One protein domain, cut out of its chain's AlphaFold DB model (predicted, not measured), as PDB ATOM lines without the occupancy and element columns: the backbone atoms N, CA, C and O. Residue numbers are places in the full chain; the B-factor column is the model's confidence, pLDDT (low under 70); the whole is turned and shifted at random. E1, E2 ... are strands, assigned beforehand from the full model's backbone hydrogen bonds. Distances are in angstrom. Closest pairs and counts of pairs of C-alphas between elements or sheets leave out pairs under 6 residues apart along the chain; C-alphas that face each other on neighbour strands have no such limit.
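This is residues 672 to 719 and 730 to 762 of the 1118 residues of the protein "Cna protein B-type domain-containing protein" of Lachnospiraceae bacterium C7 (UniProt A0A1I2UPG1). One strongly twisted sheet of six strands makes a curved, open wall, with E3 at one side beside its edge strand E2. At the other edge, after E7, residues 751 to 762 form an irregular tail with no named element that folds back. The printed part has 81 residues with no named helix and seven named strands, E1 to E7 in number order along the chain; under half of the residues, 36, are in named elements. The sheet's order is E2, E1, E4, E5, E6, E7, antiparallel throughout, and the class is all strand. The whole is compact, with a radius of gyration of the C-alphas of 12.9 A and spans of 32 by 31 by 24 A.

E1, residues 682 to 687, and E2, residues 692 to 699, form a hairpin, antiparallel at 160 degrees, with N 683 and O 698 2.9 A apart, within hydrogen-bond range. E2 is an edge strand and bends by 86 degrees at residue 695. E3, residues 705 to 708, pairs with no named strand; its closest C-alphas to E2 are those of Tyr 698 and Ile 705, 7.1 A apart. E3 is apart from E1. E4, residues 713 to 719, is the antiparallel neighbour of E1 at 152 degrees, with N 686 and O 716 within hydrogen-bond range at 2.9 A. E5, residues 733 to 737, is the antiparallel neighbour of E4 at 148 degrees, with N 715 and O 735 within hydrogen-bond range at 3.0 A. E5 begins a meander, each strand the antiparallel neighbour of the one before, with E6, residues 743 to 745, and the edge strand E7, residues 748 to 750. E5 and E6 form a hairpin, with N 744 and O 736 within hydrogen-bond range at 2.8 A. E6 and E7 form a hairpin at 137 degrees, with N 750 and O 743 within hydrogen-bond range at 2.9 A.

E1 begins with C-alpha 682 at (206.482, 228.485, 224.770) and is 17.0 A long from first to last C-alpha. E2 is 15.0 A long, E4 19.6 A and E5 13.0 A. E4 ends with C-alpha 719 at (211.437, 229.779, 228.065). E7 ends with C-alpha 750 at (225.547, 221.477, 216.402).

The two C-alphas farthest apart are those of Gln 730 and Thr 756, at 34.3 A. Residues 720 to 729 are cut out, and C-alphas 719 and 730 are 6.8 A apart across the cut. The links that are printed whole are tight; the link from E4 to E5 runs across the cut. The mean pLDDT of the printed part is 75.9, and residues 673 to 674, 739 to 741 and 746 to 762 are under 70.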
ATOM      1  N   ASN A 672     212.889 216.155 228.702       70.56
ATOM      2  CA  ASN A 672     213.051 215.956 230.147       70.56
ATOM      3  C   ASN A 672     214.457 215.407 230.472       70.56
ATOM      4  O   ASN A 672     215.275 215.202 229.581       70.56
ATOM      5  N   GLY A 673     214.746 215.163 231.754       65.00
ATOM      6  CA  GLY A 673     216.011 214.545 232.190       65.00
ATOM      7  C   GLY A 673     216.181 213.064 231.810       65.00
ATOM      8  O   GLY A 673     217.173 212.459 232.206       65.00
ATOM      9  N   ASP A 674     215.218 212.499 231.077       68.88
ATOM     10  CA  ASP A 674     215.164 211.126 230.576       68.88
ATOM     11  C   ASP A 674     215.239 211.108 229.013       68.88
ATOM     12  O   ASP A 674     214.913 210.107 228.377       68.88
ATOM     13  N   ASP A 675     215.642 212.232 228.386       70.75
ATOM     14  CA  ASP A 675     215.686 212.528 226.934       70.75
ATOM     15  C   ASP A 675     214.328 212.443 226.180       70.75
ATOM     16  O   ASP A 675     214.264 212.491 224.943       70.75
ATOM     17  N   GLU A 676     213.200 212.370 226.896       74.38
ATOM     18  CA  GLU A 676     211.858 212.305 226.302       74.38
ATOM     19  C   GLU A 676     211.356 213.683 225.852       74.38
ATOM     20  O   GLU A 676     211.433 214.668 226.588       74.38
ATOM     21  N   LYS A 677     210.771 213.759 224.649       81.12
ATOM     22  CA  LYS A 677     210.377 215.029 224.016       81.12
ATOM     23  C   LYS A 677     209.012 215.528 224.488       81.12
ATOM     24  O   LYS A 677     208.003 214.838 224.355       81.12
ATOM     25  N   LEU A 678     208.985 216.773 224.951       75.12
ATOM     26  CA  LEU A 678     207.841 217.442 225.565       75.12
ATOM     27  C   LEU A 678     207.140 218.397 224.585       75.12
ATOM     28  O   LEU A 678     207.723 218.844 223.594       75.12
ATOM     29  N   LYS A 679     205.877 218.722 224.880       85.31
ATOM     30  CA  LYS A 679     205.017 219.635 224.106       85.31
ATOM     31  C   LYS A 679     204.400 220.695 225.023       85.31
ATOM     32  O   LYS A 679     204.393 220.526 226.236       85.31
ATOM     33  N   GLY A 680     203.881 221.778 224.449       80.50
ATOM     34  CA  GLY A 680     203.183 222.846 225.183       80.50
ATOM     35  C   GLY A 680     204.078 223.922 225.814       80.50
ATOM     36  O   GLY A 680     203.552 224.899 226.339       80.50
ATOM     37  N   ALA A 681     205.407 223.791 225.722       82.19
ATOM     38  CA  ALA A 681     206.327 224.884 226.048       82.19
ATOM     39  C   ALA A 681     206.133 226.074 225.098       82.19
ATOM     40  O   ALA A 681     205.958 225.879 223.893       82.19
ATOM     41  N   GLU A 682     206.282 227.297 225.605       90.00
ATOM     42  CA  GLU A 682     206.482 228.485 224.770       90.00
ATOM     43  C   GLU A 682     207.888 229.042 224.977       90.00
ATOM     44  O   GLU A 682     208.353 229.188 226.109       90.00
ATOM     45  N   VAL A 683     208.558 229.400 223.883       91.44
ATOM     46  CA  VAL A 683     209.907 229.976 223.904       91.44
ATOM     47  C   VAL A 683     209.981 231.256 223.080       91.44
ATOM     48  O   VAL A 683     209.282 231.418 222.080       91.44
ATOM     49  N   GLN A 684     210.860 232.160 223.498       93.00
ATOM     50  CA  GLN A 684     211.189 233.410 222.823       93.00
ATOM     51  C   GLN A 684     212.675 233.398 222.462       93.00
ATOM     52  O   GLN A 684     213.516 233.096 223.313       93.00
ATOM     53  N   ILE A 685     213.006 233.762 221.221       94.25
ATOM     54  CA  ILE A 685     214.382 234.128 220.866       94.25
ATOM     55  C   ILE A 685     214.607 235.596 221.228       94.25
ATOM     56  O   ILE A 685     213.800 236.462 220.882       94.25
ATOM     57  N   GLU A 686     215.706 235.872 221.916       93.50
ATOM     58  CA  GLU A 686     216.136 237.215 222.306       93.50
ATOM     59  C   GLU A 686     217.548 237.490 221.772       93.50
ATOM     60  O   GLU A 686     218.331 236.559 221.549       93.50
ATOM     61  N   ASP A 687     217.867 238.760 221.546       91.88
ATOM     62  CA  ASP A 687     219.179 239.206 221.066       91.88
ATOM     63  C   ASP A 687     220.243 239.292 222.186       91.88
ATOM     64  O   ASP A 687     220.001 238.997 223.363       91.88
ATOM     65  N   GLU A 688     221.460 239.706 221.819       90.00
ATOM     66  CA  GLU A 688     222.561 239.954 222.761       90.00
ATOM     67  C   GLU A 688     222.256 241.100 223.755       90.00
ATOM     68  O   GLU A 688     222.841 241.162 224.837       90.00
ATOM     69  N   GLN A 689     221.299 241.974 223.433       90.69
ATOM     70  CA  GLN A 689     220.839 243.105 224.240       90.69
ATOM     71  C   GLN A 689     219.611 242.761 225.106       90.69
ATOM     72  O   GLN A 689     219.035 243.648 225.739       90.69
ATOM     73  N   SER A 690     219.256 241.475 225.228       88.88
ATOM     74  CA  SER A 690     218.111 240.962 226.002       88.88
ATOM     75  C   SER A 690     216.720 241.289 225.444       88.88
ATOM     76  O   SER A 690     215.740 241.092 226.161       88.88
ATOM     77  N   GLN A 691     216.608 241.786 224.212       92.19
ATOM     78  CA  GLN A 691     215.327 242.188 223.629       92.19
ATOM     79  C   GLN A 691     214.672 241.030 222.858       92.19
ATOM     80  O   GLN A 691     215.376 240.275 222.181       92.19
ATOM     81  N   PRO A 692     213.333 240.868 222.919       92.25
ATOM     82  CA  PRO A 692     212.608 239.910 222.086       92.25
ATOM     83  C   PRO A 692     212.817 240.186 220.596       92.25
ATOM     84  O   PRO A 692     212.522 241.281 220.120       92.25
ATOM     85  N   VAL A 693     213.270 239.183 219.842       90.69
ATOM     86  CA  VAL A 693     213.341 239.294 218.381       90.69
ATOM     87  C   VAL A 693     211.929 239.159 217.803       90.69
ATOM     88  O   VAL A 693     211.188 238.224 218.132       90.69
ATOM     89  N   GLU A 694     211.541 240.105 216.949       86.06
ATOM     90  CA  GLU A 694     210.194 240.175 216.377       86.06
ATOM     91  C   GLU A 694     209.853 238.919 215.556       86.06
ATOM     92  O   GLU A 694     210.671 238.403 214.793       86.06
ATOM     93  N   GLY A 695     208.643 238.387 215.751       85.31
ATOM     94  CA  GLY A 695     208.177 237.154 215.104       85.31
ATOM     95  C   GLY A 695     208.815 235.852 215.616       85.31
ATOM     96  O   GLY A 695     208.445 234.785 215.140       85.31
ATOM     97  N   GLN A 696     209.734 235.903 216.589       92.44
ATOM     98  CA  GLN A 696     210.496 234.740 217.073       92.44
ATOM     99  C   GLN A 696     209.983 234.187 218.420       92.44
ATOM    100  O   GLN A 696     210.768 233.771 219.279       92.44
ATOM    101  N   ARG A 697     208.656 234.190 218.611       93.25
ATOM    102  CA  ARG A 697     207.972 233.477 219.703       93.25
ATOM    103  C   ARG A 697     207.319 232.220 219.143       93.25
ATOM    104  O   ARG A 697     206.618 232.291 218.138       93.25
ATOM    105  N   TYR A 698     207.531 231.089 219.803       90.62
ATOM    106  CA  TYR A 698     207.145 229.775 219.297       90.62
ATOM    107  C   TYR A 698     206.483 228.921 220.379       90.62
ATOM    108  O   TYR A 698     206.993 228.830 221.493       90.62
ATOM    109  N   GLU A 699     205.394 228.242 220.021       89.44
ATOM    110  CA  GLU A 699     204.720 227.236 220.850       89.44
ATOM    111  C   GLU A 699     205.079 225.822 220.364       89.44
ATOM    112  O   GLU A 699     204.987 225.503 219.174       89.44
ATOM    113  N   MET A 700     205.492 224.949 221.284       84.75
ATOM    114  CA  MET A 700     205.909 223.578 220.992       84.75
ATOM    115  C   MET A 700     204.720 222.617 220.866       84.75
ATOM    116  O   MET A 700     204.550 221.687 221.652       84.75
ATOM    117  N   ASN A 701     203.924 222.798 219.812       77.88
ATOM    118  CA  ASN A 701     202.791 221.924 219.469       77.88
ATOM    119  C   ASN A 701     203.199 220.544 218.905       77.88
ATOM    120  O   ASN A 701     202.360 219.687 218.624       77.88
ATOM    121  N   GLY A 702     204.500 220.290 218.766       76.44
ATOM    122  CA  GLY A 702     205.068 219.013 218.348       76.44
ATOM    123  C   GLY A 702     206.475 218.817 218.908       76.44
ATOM    124  O   GLY A 702     207.005 219.681 219.599       76.44
ATOM    125  N   ASN A 703     207.099 217.686 218.576       76.94
ATOM    126  CA  ASN A 703     208.367 217.236 219.166       76.94
ATOM    127  C   ASN A 703     209.584 218.145 218.857       76.94
ATOM    128  O   ASN A 703     210.686 217.866 219.328       76.94
ATOM    129  N   SER A 704     209.409 219.183 218.035       82.06
ATOM    130  CA  SER A 704     210.391 220.224 217.719       82.06
ATOM    131  C   SER A 704     209.705 221.423 217.060       82.06
ATOM    132  O   SER A 704     208.823 221.214 216.225       82.06
ATOM    133  N   ILE A 705     210.178 222.640 217.321       86.25
ATOM    134  CA  ILE A 705     209.851 223.839 216.522       86.25
ATOM    135  C   ILE A 705     210.944 224.121 215.490       86.25
ATOM    136  O   ILE A 705     212.105 223.774 215.704       86.25
ATOM    137  N   GLU A 706     210.572 224.749 214.374       85.88
ATOM    138  CA  GLU A 706     211.479 225.183 213.305       85.88
ATOM    139  C   GLU A 706     211.744 226.689 213.450       85.88
ATOM    140  O   GLU A 706     210.864 227.504 213.180       85.88
ATOM    141  N   VAL A 707     212.950 227.058 213.887       85.62
ATOM    142  CA  VAL A 707     213.377 228.460 214.000       85.62
ATOM    143  C   VAL A 707     214.080 228.860 212.709       85.62
ATOM    144  O   VAL A 707     214.956 228.144 212.215       85.62
ATOM    145  N   SER A 708     213.682 229.994 212.138       82.62
ATOM    146  CA  SER A 708     214.201 230.487 210.859       82.62
ATOM    147  C   SER A 708     214.087 232.008 210.744       82.62
ATOM    148  O   SER A 708     213.507 232.653 211.614       82.62
ATOM    149  N   ASN A 709     214.649 232.591 209.678       79.44
ATOM    150  CA  ASN A 709     214.634 234.042 209.433       79.44
ATOM    151  C   ASN A 709     215.278 234.864 210.580       79.44
ATOM    152  O   ASN A 709     214.795 235.933 210.948       79.44
ATOM    153  N   LEU A 710     216.397 234.369 211.115       82.94
ATOM    154  CA  LEU A 710     217.344 235.113 211.956       82.94
ATOM    155  C   LEU A 710     218.604 235.422 211.137       82.94
ATOM    156  O   LEU A 710     219.059 234.560 210.386       82.94
ATOM    157  N   THR A 711     219.191 236.608 211.296       78.75
ATOM    158  CA  THR A 711     220.522 236.942 210.750       78.75
ATOM    159  C   THR A 711     221.633 236.244 211.547       78.75
ATOM    160  O   THR A 711     221.376 235.793 212.662       78.75
ATOM    161  N   PRO A 712     222.887 236.172 211.063       78.69
ATOM    162  CA  PRO A 712     224.002 235.744 211.907       78.69
ATOM    163  C   PRO A 712     224.185 236.675 213.111       78.69
ATOM    164  O   PRO A 712     224.026 237.889 212.990       78.69
ATOM    165  N   GLY A 713     224.545 236.119 214.266       83.88
ATOM    166  CA  GLY A 713     224.663 236.882 215.509       83.88
ATOM    167  C   GLY A 713     224.675 236.011 216.763       83.88
ATOM    168  O   GLY A 713     224.614 234.781 216.691       83.88
ATOM    169  N   LYS A 714     224.756 236.661 217.929       89.25
ATOM    170  CA  LYS A 714     224.536 236.011 219.226       89.25
ATOM    171  C   LYS A 714     223.085 236.212 219.644       89.25
ATOM    172  O   LYS A 714     222.562 237.319 219.555       89.25
ATOM    173  N   TYR A 715     222.480 235.139 220.125       92.00
ATOM    174  CA  TYR A 715     221.090 235.089 220.549       92.00
ATOM    175  C   TYR A 715     220.974 234.239 221.808       92.00
ATOM    176  O   TYR A 715     221.904 233.526 222.201       92.00
ATOM    177  N   ARG A 716     219.798 234.256 222.421       90.19
ATOM    178  CA  ARG A 716     219.450 233.331 223.493       90.19
ATOM    179  C   ARG A 716     218.013 232.859 223.366       90.19
ATOM    180  O   ARG A 716     217.154 233.577 222.867       90.19
ATOM    181  N   ILE A 717     217.765 231.645 223.833       89.75
ATOM    182  CA  ILE A 717     216.424 231.081 223.962       89.75
ATOM    183  C   ILE A 717     215.994 231.290 225.407       89.75
ATOM    184  O   ILE A 717     216.654 230.781 226.315       89.75
ATOM    185  N   ARG A 718     214.899 232.015 225.633       87.62
ATOM    186  CA  ARG A 718     214.229 232.081 226.935       87.62
ATOM    187  C   ARG A 718     212.946 231.265 226.876       87.62
ATOM    188  O   ARG A 718     212.141 231.442 225.963       87.62
ATOM    189  N   GLU A 719     212.745 230.391 227.854       83.50
ATOM    190  CA  GLU A 719     211.437 229.779 228.065       83.50
ATOM    191  C   GLU A 719     210.484 230.825 228.660       83.50
ATOM    192  O   GLU A 719     210.835 231.551 229.590       83.50
ATOM    193  N   GLN A 730     214.016 229.302 234.028       73.94
ATOM    194  CA  GLN A 730     214.364 230.723 234.165       73.94
ATOM    195  C   GLN A 730     215.740 231.097 233.567       73.94
ATOM    196  O   GLN A 730     216.035 232.281 233.395       73.94
ATOM    197  N   LYS A 731     216.609 230.124 233.241       73.69
ATOM    198  CA  LYS A 731     217.907 230.387 232.602       73.69
ATOM    199  C   LYS A 731     217.757 230.444 231.084       73.69
ATOM    200  O   LYS A 731     217.520 229.429 230.435       73.69
ATOM    201  N   SER A 732     217.997 231.619 230.503       81.31
ATOM    202  CA  SER A 732     218.137 231.748 229.049       81.31
ATOM    203  C   SER A 732     219.361 230.972 228.546       81.31
ATOM    204  O   SER A 732     220.443 231.078 229.125       81.31
ATOM    205  N   MET A 733     219.209 230.219 227.456       81.56
ATOM    206  CA  MET A 733     220.295 229.449 226.845       81.56
ATOM    207  C   MET A 733     220.902 230.208 225.666       81.56
ATOM    208  O   MET A 733     220.227 230.442 224.664       81.56
ATOM    209  N   ASN A 734     222.176 230.582 225.774       87.62
ATOM    210  CA  ASN A 734     222.878 231.353 224.747       87.62
ATOM    211  C   ASN A 734     223.318 230.463 223.573       87.62
ATOM    212  O   ASN A 734     223.918 229.409 223.784       87.62
ATOM    213  N   PHE A 735     223.106 230.926 222.342       87.69
ATOM    214  CA  PHE A 735     223.637 230.310 221.127       87.69
ATOM    215  C   PHE A 735     224.219 231.370 220.182       87.69
ATOM    216  O   PHE A 735     223.901 232.555 220.257       87.69
ATOM    217  N   THR A 736     225.117 230.959 219.291       86.31
ATOM    218  CA  THR A 736     225.632 231.814 218.210       86.31
ATOM    219  C   THR A 736     225.259 231.198 216.876       86.31
ATOM    220  O   THR A 736     225.504 230.015 216.641       86.31
ATOM    221  N   LEU A 737     224.649 232.004 216.016       82.94
ATOM    222  CA  LEU A 737     224.234 231.637 214.673       82.94
ATOM    223  C   LEU A 737     225.277 232.189 213.698       82.94
ATOM    224  O   LEU A 737     225.430 233.404 213.569       82.94
ATOM    225  N   ASN A 738     226.051 231.302 213.079       75.38
ATOM    226  CA  ASN A 738     227.181 231.677 212.233       75.38
ATOM    227  C   ASN A 738     226.730 231.908 210.770       75.38
ATOM    228  O   ASN A 738     225.743 231.308 210.337       75.38
ATOM    229  N   PRO A 739     227.459 232.715 209.968       67.69
ATOM    230  CA  PRO A 739     227.099 232.982 208.567       67.69
ATOM    231  C   PRO A 739     227.089 231.757 207.632       67.69
ATOM    232  O   PRO A 739     226.546 231.828 206.538       67.69
ATOM    233  N   ASP A 740     227.672 230.628 208.044       63.69
ATOM    234  CA  ASP A 740     227.699 229.361 207.296       63.69
ATOM    235  C   ASP A 740     226.494 228.435 207.589       63.69
ATOM    236  O   ASP A 740     226.499 227.262 207.197       63.69
ATOM    237  N   ASN A 741     225.472 228.961 208.277       66.50
ATOM    238  CA  ASN A 741     224.310 228.257 208.828       66.50
ATOM    239  C   ASN A 741     224.641 227.262 209.963       66.50
ATOM    240  O   ASN A 741     223.798 226.421 210.294       66.50
ATOM    241  N   THR A 742     225.831 227.311 210.578       71.31
ATOM    242  CA  THR A 742     226.112 226.501 211.775       71.31
ATOM    243  C   THR A 742     225.632 227.185 213.056       71.31
ATOM    244  O   THR A 742     225.714 228.403 213.217       71.31
ATOM    245  N   VAL A 743     225.139 226.378 213.998       77.44
ATOM    246  CA  VAL A 743     224.722 226.828 215.330       77.44
ATOM    247  C   VAL A 743     225.784 226.398 216.335       77.44
ATOM    248  O   VAL A 743     226.050 225.204 216.473       77.44
ATOM    249  N   ARG A 744     226.381 227.356 217.050       77.19
ATOM    250  CA  ARG A 744     227.288 227.087 218.174       77.19
ATOM    251  C   ARG A 744     226.534 227.207 219.499       77.19
ATOM    252  O   ARG A 744     225.908 228.233 219.760       77.19
ATOM    253  N   TYR A 745     226.630 226.184 220.340       75.56
ATOM    254  CA  TYR A 745     225.971 226.075 221.645       75.56
ATOM    255  C   TYR A 745     226.940 225.425 222.640       75.56
ATOM    256  O   TYR A 745     227.648 224.495 222.274       75.56
ATOM    257  N   ASN A 746     227.041 225.942 223.870       68.69
ATOM    258  CA  ASN A 746     228.003 225.478 224.890       68.69
ATOM    259  C   ASN A 746     229.463 225.326 224.390       68.69
ATOM    260  O   ASN A 746     230.228 224.511 224.892       68.69
ATOM    261  N   SER A 747     229.870 226.169 223.432       57.12
ATOM    262  CA  SER A 747     231.141 226.138 222.672       57.12
ATOM    263  C   SER A 747     231.248 225.096 221.549       57.12
ATOM    264  O   SER A 747     232.086 225.280 220.661       57.12
ATOM    265  N   GLU A 748     230.383 224.083 221.518       56.41
ATOM    266  CA  GLU A 748     230.297 223.046 220.479       56.41
ATOM    267  C   GLU A 748     229.514 223.515 219.240       56.41
ATOM    268  O   GLU A 748     228.742 224.470 219.307       56.41
ATOM    269  N   ILE A 749     229.700 222.845 218.095       60.22
ATOM    270  CA  ILE A 749     228.977 223.131 216.843       60.22
ATOM    271  C   ILE A 749     227.948 222.025 216.579       60.22
ATOM    272  O   ILE A 749     228.300 220.864 216.377       60.22
ATOM    273  N   LEU A 750     226.670 222.398 216.549       55.81
ATOM    274  CA  LEU A 750     225.547 221.477 216.402       55.81
ATOM    275  C   LEU A 750     225.266 221.167 214.922       55.81
ATOM    276  O   LEU A 750     224.543 221.894 214.247       55.81
ATOM    277  N   GLY A 751     225.787 220.043 214.427       45.03
ATOM    278  CA  GLY A 751     225.451 219.502 213.103       45.03
ATOM    279  C   GLY A 751     226.070 220.248 211.909       45.03
ATOM    280  O   GLY A 751     227.021 221.014 212.049       45.03
ATOM    281  N   LYS A 752     225.551 219.985 210.701       48.34
ATOM    282  CA  LYS A 752     225.989 220.618 209.441       48.34
ATOM    283  C   LYS A 752     224.782 221.099 208.628       48.34
ATOM    284  O   LYS A 752     223.784 220.390 208.560       48.34
ATOM    285  N   LYS A 753     224.922 222.278 208.002       51.03
ATOM    286  CA  LYS A 753     224.038 222.936 207.013       51.03
ATOM    287  C   LYS A 753     222.678 222.274 206.712       51.03
ATOM    288  O   LYS A 753     222.592 221.246 206.036       51.03
ATOM    289  N   CYS A 754     221.600 222.983 207.046       50.12
ATOM    290  CA  CYS A 754     220.259 222.735 206.509       50.12
ATOM    291  C   CYS A 754     220.146 223.145 205.027       50.12
ATOM    292  O   CYS A 754     219.667 224.238 204.741       50.12
ATOM    293  N   THR A 755     220.544 222.288 204.084       45.28
ATOM    294  CA  THR A 755     220.381 222.574 202.641       45.28
ATOM    295  C   THR A 755     219.079 222.039 202.044       45.28
ATOM    296  O   THR A 755     218.427 222.770 201.313       45.28
ATOM    297  N   THR A 756     218.664 220.797 202.338       40.03
ATOM    298  CA  THR A 756     217.455 220.206 201.704       40.03
ATOM    299  C   THR A 756     216.603 219.272 202.569       40.03
ATOM    300  O   THR A 756     215.466 218.992 202.203       40.03
ATOM    301  N   THR A 757     217.097 218.744 203.697       38.25
ATOM    302  CA  THR A 757     216.399 217.663 204.430       38.25
ATOM    303  C   THR A 757     216.358 217.863 205.946       38.25
ATOM    304  O   THR A 757     217.381 218.075 206.597       38.25
ATOM    305  N   LYS A 758     215.157 217.695 206.527       43.62
ATOM    306  CA  LYS A 758     214.849 217.841 207.969       43.62
ATOM    307  C   LYS A 758     215.738 217.017 208.916       43.62
ATOM    308  O   LYS A 758     215.879 217.366 210.083       43.62
ATOM    309  N   SER A 759     216.355 215.941 208.425       37.22
ATOM    310  CA  SER A 759     217.138 215.009 209.245       37.22
ATOM    311  C   SER A 759     218.459 215.600 209.774       37.22
ATOM    312  O   SER A 759     218.769 215.425 210.955       37.22
ATOM    313  N   LYS A 760     219.207 216.342 208.935       49.62
ATOM    314  CA  LYS A 760     220.588 216.801 209.220       49.62
ATOM    315  C   LYS A 760     220.701 218.117 210.009       49.62
ATOM    316  O   LYS A 760     221.798 218.480 210.419       49.62
ATOM    317  N   CYS A 761     219.595 218.830 210.195       53.00
ATOM    318  CA  CYS A 761     219.596 220.178 210.760       53.00
ATOM    319  C   CYS A 761     220.062 220.257 212.230       53.00
ATOM    320  O   CYS A 761     219.800 219.314 212.987       53.00
ATOM    321  N   PRO A 762     220.671 221.390 212.654       56.62
ATOM    322  CA  PRO A 762     221.011 221.649 214.052       56.62
ATOM    323  C   PRO A 762     219.786 221.528 214.962       56.62
ATOM    324  O   PRO A 762     218.685 221.936 214.578       56.62
TER     325      PRO A 762